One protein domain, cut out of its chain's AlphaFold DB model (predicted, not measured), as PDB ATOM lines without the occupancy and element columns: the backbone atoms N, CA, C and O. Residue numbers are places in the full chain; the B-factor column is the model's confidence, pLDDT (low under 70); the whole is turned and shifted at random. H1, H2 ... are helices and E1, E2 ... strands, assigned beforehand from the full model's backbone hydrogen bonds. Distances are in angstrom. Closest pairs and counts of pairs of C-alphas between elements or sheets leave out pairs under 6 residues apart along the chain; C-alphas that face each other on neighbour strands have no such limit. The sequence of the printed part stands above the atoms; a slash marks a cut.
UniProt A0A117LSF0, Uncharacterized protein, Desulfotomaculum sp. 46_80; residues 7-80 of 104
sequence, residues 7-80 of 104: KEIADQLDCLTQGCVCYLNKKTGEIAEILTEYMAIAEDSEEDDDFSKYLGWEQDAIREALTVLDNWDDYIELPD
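Overview. This is residues 7 to 80 of the 104 residues of an uncharacterized protein of Desulfotomaculum sp. 46_80 (UniProt A0A117LSF0). A small sheet of three strands has H3 slantwise over one face, and H2 packs on H3. H1 lies at one end of the length, the loop of residues 44 to 55 at the other. The 74 printed residues hold H1 E1 E2 H2 H3 E3, mixed in class; the antiparallel sheet runs E2 E1 E3. The whole is compact, radius of gyration of the C-alphas 12.7 A, spanning 39 by 25 by 17 A.

Arrangement. E1, residues 20 to 25, and E2, residues 31 to 35, form a hairpin; N 23 and O 32 are within hydrogen-bond range, 2.9 A. E3, residues 75 to 78, is antiparallel to E1, with N 24 and O 76 at 2.8 A. H3, residues 56 to 70, is on the sheet at a height of 8.8 A, making two layers, helix over sheet. H2, residues 36 to 43, touches H3 at a steep tilt of 58 degrees; the closest C-alphas, of Tyr 38 and Ile 62, are 5.2 A apart. E2, H2 H3, E3 form a split strand-helix-strand unit, E1 between the strands, with a right-handed crossover. H1, residues 7 to 13, only grazes the sheet. In these helices every O i to N i+4 pair is within hydrogen-bond range.

Along the chain. H3 measures 20.8 A, E1 16.0 A. H1 begins at C-alpha 7 (-41.699, -15.918, 0.185); E3 ends at C-alpha 78 (-38.780, -25.393, 9.240).

Size, cuts and confidence. The farthest C-alphas, of Lys 7 and Asp 48, are 39.5 A apart. The printed part has no cut; the H2 to H3 link is long. No printed residue is under 70 in pLDDT.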
ATOM      1  N   LYS A   7     -42.492 -17.130   0.002       89.31
ATOM      2  CA  LYS A   7     -41.699 -15.918   0.185       89.31
ATOM      3  C   LYS A   7     -41.748 -15.433   1.635       89.31
ATOM      4  O   LYS A   7     -40.717 -15.063   2.160       89.31
ATOM      5  N   GLU A   8     -42.919 -15.441   2.269       86.69
ATOM      6  CA  GLU A   8     -43.040 -15.007   3.671       86.69
ATOM      7  C   GLU A   8     -42.277 -15.949   4.604       86.69
ATOM      8  O   GLU A   8     -41.628 -15.483   5.530       86.69
ATOM      9  N   ILE A   9     -42.304 -17.255   4.311       88.50
ATOM     10  CA  ILE A   9     -41.499 -18.249   5.027       88.50
ATOM     11  C   ILE A   9     -40.006 -17.943   4.843       88.50
ATOM     12  O   ILE A   9     -39.289 -17.843   5.826       88.50
ATOM     13  N   ALA A  10     -39.543 -17.742   3.605       87.31
ATOM     14  CA  ALA A  10     -38.139 -17.433   3.330       87.31
ATOM     15  C   ALA A  10     -37.680 -16.118   3.988       87.31
ATOM     16  O   ALA A  10     -36.632 -16.091   4.618       87.31
ATOM     17  N   ASP A  11     -38.492 -15.059   3.905       86.06
ATOM     18  CA  ASP A  11     -38.190 -13.761   4.522       86.06
ATOM     19  C   ASP A  11     -38.070 -13.885   6.061       86.06
ATOM     20  O   ASP A  11     -37.285 -13.166   6.678       86.06
ATOM     21  N   GLN A  12     -38.835 -14.790   6.689       81.69
ATOM     22  CA  GLN A  12     -38.706 -15.094   8.120       81.69
ATOM     23  C   GLN A  12     -37.475 -15.945   8.431       81.69
ATOM     24  O   GLN A  12     -36.783 -15.640   9.399       81.69
ATOM     25  N   LEU A  13     -37.172 -16.949   7.599       83.50
ATOM     26  CA  LEU A  13     -35.967 -17.773   7.733       83.50
ATOM     27  C   LEU A  13     -34.682 -16.925   7.668       83.50
ATOM     28  O   LEU A  13     -33.756 -17.138   8.442       83.50
ATOM     29  N   ASP A  14     -34.651 -15.904   6.809       81.56
ATOM     30  CA  ASP A  14     -33.525 -14.961   6.708       81.56
ATOM     31  C   ASP A  14     -33.348 -14.074   7.957       81.56
ATOM     32  O   ASP A  14     -32.280 -13.493   8.167       81.56
ATOM     33  N   CYS A  15     -34.396 -13.925   8.772       79.44
ATOM     34  CA  CYS A  15     -34.389 -13.105   9.983       79.44
ATOM     35  C   CYS A  15     -34.280 -13.934  11.269       79.44
ATOM     36  O   CYS A  15     -34.435 -13.355  12.347       79.44
ATOM     37  N   LEU A  16     -34.056 -15.249  11.168       73.06
ATOM     38  CA  LEU A  16     -34.057 -16.132  12.330       73.06
ATOM     39  C   LEU A  16     -33.038 -15.706  13.369       73.06
ATOM     40  O   LEU A  16     -31.892 -15.358  13.072       73.06
ATOM     41  N   THR A  17     -33.466 -15.788  14.621       76.81
ATOM     42  CA  THR A  17     -32.550 -15.642  15.736       76.81
ATOM     43  C   THR A  17     -31.728 -16.921  15.863       76.81
ATOM     44  O   THR A  17     -32.270 -18.024  15.906       76.81
ATOM     45  N   GLN A  18     -30.404 -16.783  15.955       81.06
ATOM     46  CA  GLN A  18     -29.523 -17.920  16.200       81.06
ATOM     47  C   GLN A  18     -29.935 -18.653  17.488       81.06
ATOM     48  O   GLN A  18     -30.086 -18.029  18.541       81.06
ATOM     49  N   GLY A  19     -30.074 -19.979  17.405       84.81
ATOM     50  CA  GLY A  19     -30.519 -20.812  18.527       84.81
ATOM     51  C   GLY A  19     -32.038 -20.859  18.719       84.81
ATOM     52  O   GLY A  19     -32.492 -21.259  19.791       84.81
ATOM     53  N   CYS A  20     -32.814 -20.443  17.717       89.19
ATOM     54  CA  CYS A  20     -34.242 -20.727  17.623       89.19
ATOM     55  C   CYS A  20     -34.518 -21.906  16.684       89.19
ATOM     56  O   CYS A  20     -33.822 -22.112  15.694       89.19
ATOM     57  N   VAL A  21     -35.598 -22.618  16.981       91.56
ATOM     58  CA  VAL A  21     -36.263 -23.586  16.109       91.56
ATOM     59  C   VAL A  21     -37.620 -23.025  15.692       91.56
ATOM     60  O   VAL A  21     -38.293 -22.341  16.473       91.56
ATOM     61  N   CYS A  22     -38.025 -23.292  14.450       92.62
ATOM     62  CA  CYS A  22     -39.244 -22.728  13.880       92.62
ATOM     63  C   CYS A  22     -40.223 -23.790  13.403       92.62
ATOM     64  O   CYS A  22     -39.856 -24.738  12.715       92.62
ATOM     65  N   TYR A  23     -41.506 -23.569  13.687       94.50
ATOM     66  CA  TYR A  23     -42.574 -24.503  13.349       94.50
ATOM     67  C   TYR A  23     -43.711 -23.805  12.611       94.50
ATOM     68  O   TYR A  23     -44.349 -22.890  13.129       94.50
ATOM     69  N   LEU A  24     -44.022 -24.276  11.404       94.00
ATOM     70  CA  LEU A  24     -45.167 -23.824  10.624       94.00
ATOM     71  C   LEU A  24     -46.433 -24.582  11.033       94.00
ATOM     72  O   LEU A  24     -46.564 -25.781  10.781       94.00
ATOM     73  N   ASN A  25     -47.424 -23.868  11.564       94.31
ATOM     74  CA  ASN A  25     -48.743 -24.424  11.829       94.31
ATOM     75  C   ASN A  25     -49.527 -24.613  10.513       94.31
ATOM     76  O   ASN A  25     -49.951 -23.654   9.864       94.31
ATOM     77  N   LYS A  26     -49.806 -25.864  10.123       91.38
ATOM     78  CA  LYS A  26     -50.516 -26.214   8.872       91.38
ATOM     79  C   LYS A  26     -51.976 -25.750   8.839       91.38
ATOM     80  O   LYS A  26     -52.590 -25.669   7.761       91.38
ATOM     81  N   LYS A  27     -52.578 -25.506  10.006       91.12
ATOM     82  CA  LYS A  27     -53.973 -25.072  10.139       91.12
ATOM     83  C   LYS A  27     -54.092 -23.557   9.974       91.12
ATOM     84  O   LYS A  27     -54.946 -23.121   9.198       91.12
ATOM     85  N   THR A  28     -53.249 -22.778  10.653       91.50
ATOM     86  CA  THR A  28     -53.332 -21.303  10.672       91.50
ATOM     87  C   THR A  28     -52.445 -20.634   9.621       91.50
ATOM     88  O   THR A  28     -52.816 -19.576   9.096       91.50
ATOM     89  N   GLY A  29     -51.341 -21.284   9.244       90.00
ATOM     90  CA  GLY A  29     -50.285 -20.726   8.402       90.00
ATOM     91  C   GLY A  29     -49.324 -19.802   9.152       90.00
ATOM     92  O   GLY A  29     -48.584 -19.072   8.502       90.00
ATOM     93  N   GLU A  30     -49.375 -19.787  10.483       90.75
ATOM     94  CA  GLU A  30     -48.483 -19.000  11.338       90.75
ATOM     95  C   GLU A  30     -47.223 -19.797  11.679       90.75
ATOM     96  O   GLU A  30     -47.252 -21.031  11.709       90.75
ATOM     97  N   ILE A  31     -46.130 -19.081  11.930       90.75
ATOM     98  CA  ILE A  31     -44.845 -19.651  12.328       90.75
ATOM     99  C   ILE A  31     -44.625 -19.337  13.803       90.75
ATOM    100  O   ILE A  31     -44.726 -18.179  14.205       90.75
ATOM    101  N   ALA A  32     -44.359 -20.381  14.584       92.44
ATOM    102  CA  ALA A  32     -43.886 -20.279  15.956       92.44
ATOM    103  C   ALA A  32     -42.352 -20.298  15.940       92.44
ATOM    104  O   ALA A  32     -41.765 -21.193  15.330       92.44
ATOM    105  N   GLU A  33     -41.718 -19.314  16.575       92.31
ATOM    106  CA  GLU A  33     -40.265 -19.231  16.766       92.31
ATOM    107  C   GLU A  33     -39.976 -19.432  18.251       92.31
ATOM    108  O   GLU A  33     -40.436 -18.658  19.090       92.31
ATOM    109  N   ILE A  34     -39.238 -20.489  18.577       93.62
ATOM    110  CA  ILE A  34     -38.993 -20.912  19.954       93.62
ATOM    111  C   ILE A  34     -37.490 -21.088  20.136       93.62
ATOM    112  O   ILE A  34     -36.840 -21.758  19.340       93.62
ATOM    113  N   LEU A  35     -36.928 -20.532  21.209       93.69
ATOM    114  CA  LEU A  35     -35.532 -20.792  21.558       93.69
ATOM    115  C   LEU A  35     -35.335 -22.276  21.887       93.69
ATOM    116  O   LEU A  35     -36.100 -22.849  22.666       93.69
ATOM    117  N   THR A  36     -34.270 -22.882  21.360       93.75
ATOM    118  CA  THR A  36     -33.957 -24.307  21.552       93.75
ATOM    119  C   THR A  36     -33.899 -24.694  23.033       93.75
ATOM    120  O   THR A  36     -34.274 -25.805  23.392       93.75
ATOM    121  N   GLU A  37     -33.495 -23.774  23.917       95.25
ATOM    122  CA  GLU A  37     -33.483 -24.017  25.365       95.25
ATOM    123  C   GLU A  37     -34.880 -24.295  25.941       95.25
ATOM    124  O   GLU A  37     -35.027 -25.187  26.774       95.25
ATOM    125  N   TYR A  38     -35.912 -23.579  25.481       96.62
ATOM    126  CA  TYR A  38     -37.284 -23.765  25.956       96.62
ATOM    127  C   TYR A  38     -37.953 -24.965  25.298       96.62
ATOM    128  O   TYR A  38     -38.736 -25.643  25.960       96.62
ATOM    129  N   MET A  39     -37.595 -25.268  24.047       96.12
ATOM    130  CA  MET A  39     -38.016 -26.506  23.393       96.12
ATOM    131  C   MET A  39     -37.495 -27.729  24.155       96.12
ATOM    132  O   MET A  39     -38.282 -28.591  24.526       96.12
ATOM    133  N   ALA A  40     -36.205 -27.746  24.507       96.06
ATOM    134  CA  ALA A  40     -35.611 -28.831  25.287       96.06
ATOM    135  C   ALA A  40     -36.255 -28.980  26.678       96.06
ATOM    136  O   ALA A  40     -36.500 -30.092  27.135       96.06
ATOM    137  N   ILE A  41     -36.571 -27.864  27.350       96.81
ATOM    138  CA  ILE A  41     -37.299 -27.904  28.629       96.81
ATOM    139  C   ILE A  41     -38.689 -28.525  28.455       96.81
ATOM    140  O   ILE A  41     -39.108 -29.295  29.313       96.81
ATOM    141  N   ALA A  42     -39.404 -28.181  27.381       96.56
ATOM    142  CA  ALA A  42     -40.730 -28.724  27.110       96.56
ATOM    143  C   ALA A  42     -40.679 -30.226  26.774       96.56
ATOM    144  O   ALA A  42     -41.496 -30.986  27.285       96.56
ATOM    145  N   GLU A  43     -39.698 -30.666  25.983       95.75
ATOM    146  CA  GLU A  43     -39.489 -32.081  25.636       95.75
ATOM    147  C   GLU A  43     -39.194 -32.962  26.855       95.75
ATOM    148  O   GLU A  43     -39.676 -34.092  26.931       95.75
ATOM    149  N   ASP A  44     -38.426 -32.439  27.814       96.31
ATOM    150  CA  ASP A  44     -38.083 -33.134  29.058       96.31
ATOM    151  C   ASP A  44     -39.189 -33.049  30.131       96.31
ATOM    152  O   ASP A  44     -39.047 -33.664  31.193       96.31
ATOM    153  N   SER A  45     -40.262 -32.282  29.897       93.94
ATOM    154  CA  SER A  45     -41.299 -32.030  30.907       93.94
ATOM    155  C   SER A  45     -42.441 -33.050  30.909       93.94
ATOM    156  O   SER A  45     -42.791 -33.639  29.887       93.94
ATOM    157  N   GLU A  46     -43.049 -33.243  32.080       91.50
ATOM    158  CA  GLU A  46     -44.258 -34.054  32.273       91.50
ATOM    159  C   GLU A  46     -45.520 -33.169  32.392       91.50
ATOM    160  O   GLU A  46     -45.432 -31.984  32.710       91.50
ATOM    161  N   GLU A  47     -46.718 -33.739  32.179       80.75
ATOM    162  CA  GLU A  47     -48.006 -33.001  32.144       80.75
ATOM    163  C   GLU A  47     -48.264 -32.099  33.375       80.75
ATOM    164  O   GLU A  47     -48.954 -31.086  33.263       80.75
ATOM    165  N   ASP A  48     -47.710 -32.453  34.539       85.50
ATOM    166  CA  ASP A  48     -47.921 -31.765  35.820       85.50
ATOM    167  C   ASP A  48     -46.715 -30.915  36.279       85.50
ATOM    168  O   ASP A  48     -46.671 -30.470  37.434       85.50
ATOM    169  N   ASP A  49     -45.723 -30.683  35.413       90.94
ATOM    170  CA  ASP A  49     -44.524 -29.935  35.790       90.94
ATOM    171  C   ASP A  49     -44.800 -28.455  36.111       90.94
ATOM    172  O   ASP A  49     -45.533 -27.737  35.425       90.94
ATOM    173  N   ASP A  50     -44.160 -27.968  37.182       92.06
ATOM    174  CA  ASP A  50     -44.271 -26.578  37.626       92.06
ATOM    175  C   ASP A  50     -43.142 -25.703  37.056       92.06
ATOM    176  O   ASP A  50     -41.966 -25.810  37.427       92.06
ATOM    177  N   PHE A  51     -43.526 -24.751  36.207       94.56
ATOM    178  CA  PHE A  51     -42.630 -23.758  35.613       94.56
ATOM    179  C   PHE A  51     -42.504 -22.461  36.435       94.56
ATOM    180  O   PHE A  51     -41.909 -21.493  35.962       94.56
ATOM    181  N   SER A  52     -43.007 -22.406  37.675       94.81
ATOM    182  CA  SER A  52     -42.969 -21.204  38.532       94.81
ATOM    183  C   SER A  52     -41.565 -20.656  38.816       94.81
ATOM    184  O   SER A  52     -41.419 -19.487  39.184       94.81
ATOM    185  N   LYS A  53     -40.524 -21.477  38.625       94.44
ATOM    186  CA  LYS A  53     -39.112 -21.075  38.731       94.44
ATOM    187  C   LYS A  53     -38.646 -20.143  37.602       94.44
ATOM    188  O   LYS A  53     -37.637 -19.464  37.783       94.44
ATOM    189  N   TYR A  54     -39.356 -20.111  36.476       95.44
ATOM    190  CA  TYR A  54     -39.048 -19.272  35.320       95.44
ATOM    191  C   TYR A  54     -39.814 -17.945  35.367       95.44
ATOM    192  O   TYR A  54     -40.875 -17.837  35.992       95.44
ATOM    193  N   LEU A  55     -39.301 -16.920  34.687       96.12
ATOM    194  CA  LEU A  55     -40.000 -15.644  34.533       96.12
ATOM    195  C   LEU A  55     -41.260 -15.813  33.672       96.12
ATOM    196  O   LEU A  55     -41.367 -16.745  32.887       96.12
ATOM    197  N   GLY A  56     -42.221 -14.891  33.782       96.75
ATOM    198  CA  GLY A  56     -43.510 -15.023  33.083       96.75
ATOM    199  C   GLY A  56     -43.381 -15.226  31.568       96.75
ATOM    200  O   GLY A  56     -44.011 -16.122  31.025       96.75
ATOM    201  N   TRP A  57     -42.502 -14.464  30.912       94.44
ATOM    202  CA  TRP A  57     -42.260 -14.590  29.471       94.44
ATOM    203  C   TRP A  57     -41.589 -15.920  29.093       94.44
ATOM    204  O   TRP A  57     -41.878 -16.469  28.037       94.44
ATOM    205  N   GLU A  58     -40.733 -16.461  29.962       96.12
ATOM    206  CA  GLU A  58     -40.104 -17.773  29.763       96.12
ATOM    207  C   GLU A  58     -41.136 -18.887  29.910       96.12
ATOM    208  O   GLU A  58     -41.156 -19.829  29.128       96.12
ATOM    209  N   GLN A  59     -42.041 -18.766  30.886       96.25
ATOM    210  CA  GLN A  59     -43.146 -19.709  31.031       96.25
ATOM    211  C   GLN A  59     -44.061 -19.690  29.804       96.25
ATOM    212  O   GLN A  59     -44.554 -20.740  29.403       96.25
ATOM    213  N   ASP A  60     -44.309 -18.516  29.221       95.62
ATOM    214  CA  ASP A  60     -45.104 -18.399  28.000       95.62
ATOM    215  C   ASP A  60     -44.397 -19.075  26.813       95.62
ATOM    216  O   ASP A  60     -45.041 -19.837  26.096       95.62
ATOM    217  N   ALA A  61     -43.075 -18.912  26.678       94.94
ATOM    218  CA  ALA A  61     -42.276 -19.602  25.660       94.94
ATOM    219  C   ALA A  61     -42.271 -21.134  25.839       94.94
ATOM    220  O   ALA A  61     -42.453 -21.873  24.875       94.94
ATOM    221  N   ILE A  62     -42.134 -21.630  27.076       96.81
ATOM    222  CA  ILE A  62     -42.213 -23.071  27.381       96.81
ATOM    223  C   ILE A  62     -43.610 -23.622  27.050       96.81
ATOM    224  O   ILE A  62     -43.737 -24.706  26.487       96.81
ATOM    225  N   ARG A  63     -44.683 -22.875  27.348       95.88
ATOM    226  CA  ARG A  63     -46.059 -23.280  26.999       95.88
ATOM    227  C   ARG A  63     -46.315 -23.283  25.497       95.88
ATOM    228  O   ARG A  63     -47.080 -24.120  25.015       95.88
ATOM    229  N   GLU A  64     -45.710 -22.360  24.759       95.81
ATOM    230  CA  GLU A  64     -45.754 -22.369  23.298       95.81
ATOM    231  C   GLU A  64     -45.064 -23.621  22.742       95.81
ATOM    232  O   GLU A  64     -45.656 -24.320  21.919       95.81
ATOM    233  N   ALA A  65     -43.892 -23.979  23.273       97.00
ATOM    234  CA  ALA A  65     -43.192 -25.217  22.929       97.00
ATOM    235  C   ALA A  65     -44.021 -26.476  23.228       97.00
ATOM    236  O   ALA A  65     -44.202 -27.317  22.348       97.00
ATOM    237  N   LEU A  66     -44.623 -26.563  24.417       96.69
ATOM    238  CA  LEU A  66     -45.552 -27.643  24.768       96.69
ATOM    239  C   LEU A  66     -46.723 -27.739  23.788       96.69
ATOM    240  O   LEU A  66     -47.078 -28.823  23.340       96.69
ATOM    241  N   THR A  67     -47.290 -26.598  23.389       95.81
ATOM    242  CA  THR A  67     -48.393 -26.567  22.421       95.81
ATOM    243  C   THR A  67     -47.979 -27.157  21.070       95.81
ATOM    244  O   THR A  67     -48.779 -27.858  20.442       95.81
ATOM    245  N   VAL A  68     -46.749 -26.889  20.616       96.69
ATOM    246  CA  VAL A  68     -46.194 -27.484  19.392       96.69
ATOM    247  C   VAL A  68     -46.037 -28.997  19.550       96.69
ATOM    248  O   VAL A  68     -46.497 -29.733  18.678       96.69
ATOM    249  N   LEU A  69     -45.451 -29.460  20.658       95.69
ATOM    250  CA  LEU A  69     -45.224 -30.883  20.939       95.69
ATOM    251  C   LEU A  69     -46.535 -31.679  21.030       95.69
ATOM    252  O   LEU A  69     -46.697 -32.689  20.343       95.69
ATOM    253  N   ASP A  70     -47.510 -31.179  21.791       95.50
ATOM    254  CA  ASP A  70     -48.824 -31.810  21.975       95.50
ATOM    255  C   ASP A  70     -49.617 -31.927  20.668       95.50
ATOM    256  O   ASP A  70     -50.491 -32.784  20.518       95.50
ATOM    257  N   ASN A  71     -49.328 -31.048  19.707       95.88
ATOM    258  CA  ASN A  71     -50.012 -30.980  18.424       95.88
ATOM    259  C   ASN A  71     -49.044 -31.196  17.257       95.88
ATOM    260  O   ASN A  71     -49.279 -30.656  16.179       95.88
ATOM    261  N   TRP A  72     -47.980 -31.986  17.437       94.25
ATOM    262  CA  TRP A  72     -46.900 -32.147  16.451       94.25
ATOM    263  C   TRP A  72     -47.398 -32.452  15.027       94.25
ATOM    264  O   TRP A  72     -46.914 -31.894  14.040       94.25
ATOM    265  N   ASP A  73     -48.458 -33.256  14.906       95.81
ATOM    266  CA  ASP A  73     -49.103 -33.595  13.633       95.81
ATOM    267  C   ASP A  73     -49.702 -32.392  12.884       95.81
ATOM    268  O   ASP A  73     -49.980 -32.491  11.686       95.81
ATOM    269  N   ASP A  74     -49.884 -31.246  13.536       95.56
ATOM    270  CA  ASP A  74     -50.354 -29.990  12.950       95.56
ATOM    271  C   ASP A  74     -49.226 -29.030  12.576       95.56
ATOM    272  O   ASP A  74     -49.482 -28.058  11.857       95.56
ATOM    273  N   TYR A  75     -47.989 -29.341  12.950       95.75
ATOM    274  CA  TYR A  75     -46.820 -28.524  12.663       95.75
ATOM    275  C   TYR A  75     -45.927 -29.158  11.588       95.75
ATOM    276  O   TYR A  75     -46.070 -30.327  11.207       95.75
ATOM    277  N   ILE A  76     -45.083 -28.324  10.992       94.44
ATOM    278  CA  ILE A  76     -43.947 -28.711  10.157       94.44
ATOM    279  C   ILE A  76     -42.761 -27.931  10.698       94.44
ATOM    280  O   ILE A  76     -42.815 -26.704  10.728       94.44
ATOM    281  N   GLU A  77     -41.719 -28.636  11.110       93.81
ATOM    282  CA  GLU A  77     -40.440 -28.019  11.435       93.81
ATOM    283  C   GLU A  77     -39.833 -27.400  10.176       93.81
ATOM    284  O   GLU A  77     -39.782 -28.025   9.110       93.81
ATOM    285  N   LEU A  78     -39.473 -26.126  10.283       92.56
ATOM    286  CA  LEU A  78     -38.780 -25.393   9.240       92.56
ATOM    287  C   LEU A  78     -37.274 -25.566   9.428       92.56
ATOM    288  O   LEU A  78     -36.834 -25.685  10.570       92.56
ATOM    289  N   PRO A  79     -36.498 -25.555   8.331       90.62
ATOM    290  CA  PRO A  79     -35.060 -25.699   8.436       90.62
ATOM    291  C   PRO A  79     -34.456 -24.551   9.240       90.62
ATOM    292  O   PRO A  79     -34.893 -23.403   9.103       90.62
ATOM    293  N   ASP A  80     -33.448 -24.865  10.044       86.56
ATOM    294  CA  ASP A  80     -32.700 -23.856  10.790       86.56
ATOM    295  C   ASP A  80     -31.607 -23.182   9.932       86.56
ATOM    296  O   ASP A  80     -31.385 -23.511   8.759       86.56
TER     297      ASP A  80